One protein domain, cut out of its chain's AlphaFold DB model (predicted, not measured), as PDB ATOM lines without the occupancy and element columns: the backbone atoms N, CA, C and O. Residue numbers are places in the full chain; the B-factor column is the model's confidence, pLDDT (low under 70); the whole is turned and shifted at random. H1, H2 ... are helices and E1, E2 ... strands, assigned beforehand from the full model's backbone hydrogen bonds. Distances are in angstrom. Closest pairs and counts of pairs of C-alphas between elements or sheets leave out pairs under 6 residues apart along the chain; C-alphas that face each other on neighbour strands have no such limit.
ATOM      1  N   MET A   3     215.610 253.995 171.592       83.31
ATOM      2  CA  MET A   3     215.636 255.019 172.645       83.31
ATOM      3  C   MET A   3     216.517 254.639 173.847       83.31
ATOM      4  O   MET A   3     217.293 255.472 174.307       83.31
ATOM      5  N   GLU A   4     216.479 253.379 174.290       81.50
ATOM      6  CA  GLU A   4     217.405 252.844 175.308       81.50
ATOM      7  C   GLU A   4     218.852 252.870 174.794       81.50
ATOM      8  O   GLU A   4     219.765 253.310 175.486       81.50
ATOM      9  N   LYS A   5     219.066 252.483 173.524       85.25
ATOM     10  CA  LYS A   5     220.394 252.511 172.885       85.25
ATOM     11  C   LYS A   5     220.967 253.930 172.792       85.25
ATOM     12  O   LYS A   5     222.182 254.103 172.818       85.25
ATOM     13  N   LYS A   6     220.105 254.944 172.679       84.50
ATOM     14  CA  LYS A   6     220.471 256.367 172.693       84.50
ATOM     15  C   LYS A   6     220.542 256.968 174.105       84.50
ATOM     16  O   LYS A   6     220.772 258.167 174.203       84.50
ATOM     17  N   ARG A   7     220.374 256.160 175.165       81.62
ATOM     18  CA  ARG A   7     220.327 256.589 176.578       81.62
ATOM     19  C   ARG A   7     219.341 257.733 176.835       81.62
ATOM     20  O   ARG A   7     219.585 258.613 177.648       81.62
ATOM     21  N   LEU A   8     218.233 257.749 176.097       83.06
ATOM     22  CA  LEU A   8     217.184 258.752 176.295       83.06
ATOM     23  C   LEU A   8     216.214 258.332 177.403       83.06
ATOM     24  O   LEU A   8     215.641 259.184 178.076       83.06
ATOM     25  N   ILE A   9     216.050 257.021 177.587       87.19
ATOM     26  CA  ILE A   9     215.208 256.409 178.613       87.19
ATOM     27  C   ILE A   9     215.969 255.288 179.316       87.19
ATOM     28  O   ILE A   9     216.745 254.572 178.677       87.19
ATOM     29  N   THR A  10     215.663 255.107 180.594       82.00
ATOM     30  CA  THR A  10     216.080 253.967 181.412       82.00
ATOM     31  C   THR A  10     214.828 253.209 181.841       82.00
ATOM     32  O   THR A  10     213.867 253.808 182.336       82.00
ATOM     33  N   THR A  11     214.805 251.903 181.589       80.44
ATOM     34  CA  THR A  11     213.721 250.993 181.967       80.44
ATOM     35  C   THR A  11     214.028 250.389 183.334       80.44
ATOM     36  O   THR A  11     215.053 249.738 183.503       80.44
ATOM     37  N   ASN A  12     213.152 250.629 184.314       75.56
ATOM     38  CA  ASN A  12     213.239 249.974 185.625       75.56
ATOM     39  C   ASN A  12     212.293 248.762 185.690       75.56
ATOM     40  O   ASN A  12     212.700 247.722 186.191       75.56
ATOM     41  N   ASP A  13     211.084 248.881 185.120       77.25
ATOM     42  CA  ASP A  13     210.100 247.799 184.949       77.25
ATOM     43  C   ASP A  13     209.492 247.837 183.534       77.25
ATOM     44  O   ASP A  13     209.568 248.849 182.838       77.25
ATOM     45  N   SER A  14     208.812 246.763 183.114       76.62
ATOM     46  CA  SER A  14     208.179 246.634 181.783       76.62
ATOM     47  C   SER A  14     207.134 247.714 181.452       76.62
ATOM     48  O   SER A  14     206.822 247.926 180.279       76.62
ATOM     49  N   TYR A  15     206.628 248.423 182.465       78.44
ATOM     50  CA  TYR A  15     205.642 249.497 182.326       78.44
ATOM     51  C   TYR A  15     206.136 250.870 182.805       78.44
ATOM     52  O   TYR A  15     205.372 251.833 182.745       78.44
ATOM     53  N   SER A  16     207.384 250.995 183.277       80.12
ATOM     54  CA  SER A  16     207.910 252.258 183.811       80.12
ATOM     55  C   SER A  16     209.203 252.682 183.108       80.12
ATOM     56  O   SER A  16     210.204 251.967 183.070       80.12
ATOM     57  N   TYR A  17     209.175 253.891 182.543       83.19
ATOM     58  CA  TYR A  17     210.287 254.484 181.801       83.19
ATOM     59  C   TYR A  17     210.702 255.791 182.474       83.19
ATOM     60  O   TYR A  17     209.866 256.665 182.713       83.19
ATOM     61  N   LYS A  18     211.994 255.943 182.769       81.50
ATOM     62  CA  LYS A  18     212.571 257.161 183.350       81.50
ATOM     63  C   LYS A  18     213.384 257.906 182.295       81.50
ATOM     64  O   LYS A  18     214.229 257.311 181.638       81.50
ATOM     65  N   LEU A  19     213.144 259.207 182.141       84.81
ATOM     66  CA  LEU A  19     213.903 260.079 181.239       84.81
ATOM     67  C   LEU A  19     215.095 260.680 181.997       84.81
ATOM     68  O   LEU A  19     214.893 261.460 182.928       84.81
ATOM     69  N   GLU A  20     216.325 260.335 181.616       78.19
ATOM     70  CA  GLU A  20     217.526 260.765 182.359       78.19
ATOM     71  C   GLU A  20     217.830 262.262 182.220       78.19
ATOM     72  O   GLU A  20     218.327 262.868 183.161       78.19
ATOM     73  N   GLN A  21     217.472 262.881 181.092       77.44
ATOM     74  CA  GLN A  21     217.789 264.290 180.809       77.44
ATOM     75  C   GLN A  21     216.805 265.287 181.440       77.44
ATOM     76  O   GLN A  21     217.088 266.479 181.512       77.44
ATOM     77  N   VAL A  22     215.630 264.834 181.893       77.44
ATOM     78  CA  VAL A  22     214.595 265.741 182.419       77.44
ATOM     79  C   VAL A  22     215.039 266.449 183.707       77.44
ATOM     80  O   VAL A  22     214.884 267.667 183.753       77.44
ATOM     81  N   PRO A  23     215.626 265.777 184.720       76.12
ATOM     82  CA  PRO A  23     216.088 266.436 185.944       76.12
ATOM     83  C   PRO A  23     217.139 267.529 185.712       76.12
ATOM     84  O   PRO A  23     217.105 268.543 186.399       76.12
ATOM     85  N   GLU A  24     218.028 267.359 184.729       71.88
ATOM     86  CA  GLU A  24     219.048 268.359 184.370       71.88
ATOM     87  C   GLU A  24     218.445 269.586 183.668       71.88
ATOM     88  O   GLU A  24     218.979 270.691 183.754       71.88
ATOM     89  N   LEU A  25     217.310 269.406 182.987       74.56
ATOM     90  CA  LEU A  25     216.614 270.481 182.284       74.56
ATOM     91  C   LEU A  25     215.745 271.339 183.214       74.56
ATOM     92  O   LEU A  25     215.447 272.488 182.868       74.56
ATOM     93  N   VAL A  26     215.354 270.831 184.389       73.25
ATOM     94  CA  VAL A  26     214.562 271.587 185.372       73.25
ATOM     95  C   VAL A  26     215.404 272.741 185.927       73.25
ATOM     96  O   VAL A  26     216.356 272.540 186.667       73.25
ATOM     97  N   GLY A  27     215.042 273.973 185.560       69.12
ATOM     98  CA  GLY A  27     215.764 275.193 185.949       69.12
ATOM     99  C   GLY A  27     216.713 275.738 184.877       69.12
ATOM    100  O   GLY A  27     217.157 276.880 184.986       69.12
ATOM    101  N   SER A  28     216.963 274.981 183.804       73.81
ATOM    102  CA  SER A  28     217.651 275.495 182.620       73.81
ATOM    103  C   SER A  28     216.687 276.331 181.770       73.81
ATOM    104  O   SER A  28     215.538 275.957 181.526       73.81
ATOM    105  N   GLU A  29     217.124 277.511 181.336       75.19
ATOM    106  CA  GLU A  29     216.299 278.352 180.478       75.19
ATOM    107  C   GLU A  29     216.420 277.883 179.026       75.19
ATOM    108  O   GLU A  29     217.501 277.904 178.435       75.19
ATOM    109  N   THR A  30     215.299 277.488 178.421       80.62
ATOM    110  CA  THR A  30     215.279 277.201 176.982       80.62
ATOM    111  C   THR A  30     215.635 278.463 176.196       80.62
ATOM    112  O   THR A  30     215.268 279.577 176.573       80.62
ATOM    113  N   ALA A  31     216.299 278.312 175.047       72.06
ATOM    114  CA  ALA A  31     216.669 279.450 174.199       72.06
ATOM    115  C   ALA A  31     215.465 280.353 173.853       72.06
ATOM    116  O   ALA A  31     215.608 281.570 173.737       72.06
ATOM    117  N   SER A  32     214.265 279.772 173.737       70.75
ATOM    118  CA  SER A  32     213.029 280.525 173.516       70.75
ATOM    119  C   SER A  32     212.617 281.353 174.738       70.75
ATOM    120  O   SER A  32     212.358 282.548 174.597       70.75
ATOM    121  N   ALA A  33     212.633 280.764 175.939       79.69
ATOM    122  CA  ALA A  33     212.365 281.490 177.180       79.69
ATOM    123  C   ALA A  33     213.378 282.629 177.400       79.69
ATOM    124  O   ALA A  33     212.971 283.753 177.697       79.69
ATOM    125  N   ARG A  34     214.664 282.388 177.103       80.88
ATOM    126  CA  ARG A  34     215.737 283.394 177.180       80.88
ATOM    127  C   ARG A  34     215.491 284.583 176.258       80.88
ATOM    128  O   ARG A  34     215.620 285.733 176.675       80.88
ATOM    129  N   ARG A  35     215.098 284.316 175.005       80.25
ATOM    130  CA  ARG A  35     214.726 285.367 174.040       80.25
ATOM    131  C   ARG A  35     213.546 286.195 174.543       80.25
ATOM    132  O   ARG A  35     213.603 287.421 174.493       80.25
ATOM    133  N   VAL A  36     212.507 285.544 175.069       81.12
ATOM    134  CA  VAL A  36     211.325 286.231 175.611       81.12
ATOM    135  C   VAL A  36     211.682 287.076 176.837       81.12
ATOM    136  O   VAL A  36     211.196 288.201 176.945       81.12
ATOM    137  N   ARG A  37     212.549 286.588 177.733       80.62
ATOM    138  CA  ARG A  37     213.026 287.357 178.892       80.62
ATOM    139  C   ARG A  37     213.788 288.608 178.462       80.62
ATOM    140  O   ARG A  37     213.401 289.698 178.869       80.62
ATOM    141  N   LYS A  38     214.775 288.471 177.568       80.94
ATOM    142  CA  LYS A  38     215.552 289.602 177.028       80.94
ATOM    143  C   LYS A  38     214.654 290.641 176.348       80.94
ATOM    144  O   LYS A  38     214.829 291.839 176.536       80.94
ATOM    145  N   HIS A  39     213.645 290.188 175.601       78.81
ATOM    146  CA  HIS A  39     212.654 291.077 174.988       78.81
ATOM    147  C   HIS A  39     211.830 291.843 176.027       78.81
ATOM    148  O   HIS A  39     211.590 293.037 175.870       78.81
ATOM    149  N   ARG A  40     211.403 291.175 177.107       79.25
ATOM    150  CA  ARG A  40     210.662 291.809 178.210       79.25
ATOM    151  C   ARG A  40     211.524 292.796 178.994       79.25
ATOM    152  O   ARG A  40     211.011 293.843 179.362       79.25
ATOM    153  N   GLU A  41     212.796 292.487 179.230       72.75
ATOM    154  CA  GLU A  41     213.757 293.394 179.874       72.75
ATOM    155  C   GLU A  41     213.993 294.648 179.026       72.75
ATOM    156  O   GLU A  41     213.824 295.759 179.527       72.75
ATOM    157  N   ASN A  42     214.245 294.485 177.723       67.44
ATOM    158  CA  ASN A  42     214.379 295.607 176.792       67.44
ATOM    159  C   ASN A  42     213.093 296.448 176.720       67.44
ATOM    160  O   ASN A  42     213.152 297.673 176.733       67.44
ATOM    161  N   LYS A  43     211.915 295.807 176.708       61.97
ATOM    162  CA  LYS A  43     210.625 296.514 176.755       61.97
ATOM    163  C   LYS A  43     210.391 297.244 178.078       61.97
ATOM    164  O   LYS A  43     209.843 298.337 178.048       61.97
ATOM    165  N   LYS A  44     210.799 296.681 179.221       61.00
ATOM    166  CA  LYS A  44     210.703 297.353 180.527       61.00
ATOM    167  C   LYS A  44     211.627 298.567 180.619       61.00
ATOM    168  O   LYS A  44     211.212 299.575 181.172       61.00
ATOM    169  N   ALA A  45     212.830 298.498 180.043       58.69
ATOM    170  CA  ALA A  45     213.730 299.650 179.943       58.69
ATOM    171  C   ALA A  45     213.140 300.784 179.078       58.69
ATOM    172  O   ALA A  45     213.403 301.954 179.332       58.69
ATOM    173  N   LEU A  46     212.295 300.436 178.101       54.94
ATOM    174  CA  LEU A  46     211.592 301.368 177.212       54.94
ATOM    175  C   LEU A  46     210.224 301.840 177.748       54.94
ATOM    176  O   LEU A  46     209.585 302.672 177.119       54.94
TER     177      LEU A  46
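Overview. This is residues 3 to 46 of the 211 residues of the protein "Phage replication initiation protein" of Streptococcus parasanguinis (UniProt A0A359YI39). This is a long, drawn-out rod: a small two-stranded hairpin, E1 and E2, makes one end, the helix H2 makes the other, and the one-turn helix H1 lies between them. There is no packed core, for E1, E2 and H1 are apart from H2, and residues 30 to 36 and 38 to 46 stick out free. The printed part has 44 residues, with two named strands and then two named helices, in the order E1, E2, H1, H2; the sheet is E1 - E2, antiparallel, and the class is mixed. The whole is extended, with a radius of gyration of the C-alphas of 17.4 A and spans of 55 by 16 by 13 A.

Arrangement. Look first at E1, residues 9 to 13, and E2, residues 16 to 19, a hairpin of antiparallel strands whose directions stand at 156 degrees. C-alphas 9 and 19 face each other at 4.7 A. You will find N 10 and O 18 at 2.8 A, and N 18 and O 10 at 2.9 A, within hydrogen-bond range. Next along the chain come H1, residues 22 to 25, which is apart from E1, and H2, residues 31 to 45, which is apart from E1, E2 and H1. In H2 every O i to N i+4 pair is within hydrogen-bond range; H1 is too short for such a pair.

Along the chain. Find C-alpha 9 at (215.208, 256.409, 178.613); from there E1 runs 11.8 A to C-alpha 13. E2 covers 10.2 A from C-alpha 16 to C-alpha 19, and H1 covers 5.2 A from C-alpha 22 to C-alpha 25. H2 begins at C-alpha 31, (216.669, 279.450, 174.199), and runs 21.2 A to C-alpha 45 at (213.730, 299.650, 179.943).

Size, cuts and confidence. The two C-alphas farthest apart, those of Ser 14 and Leu 46, are 55.0 A apart. The printed part has no cut, and the links E1 to E2, E2 to H1 and H1 to H2 are tight. In the B-factor column the mean pLDDT of the printed part is 76.7, and residue 27 and residues 42 to 46 are under 70.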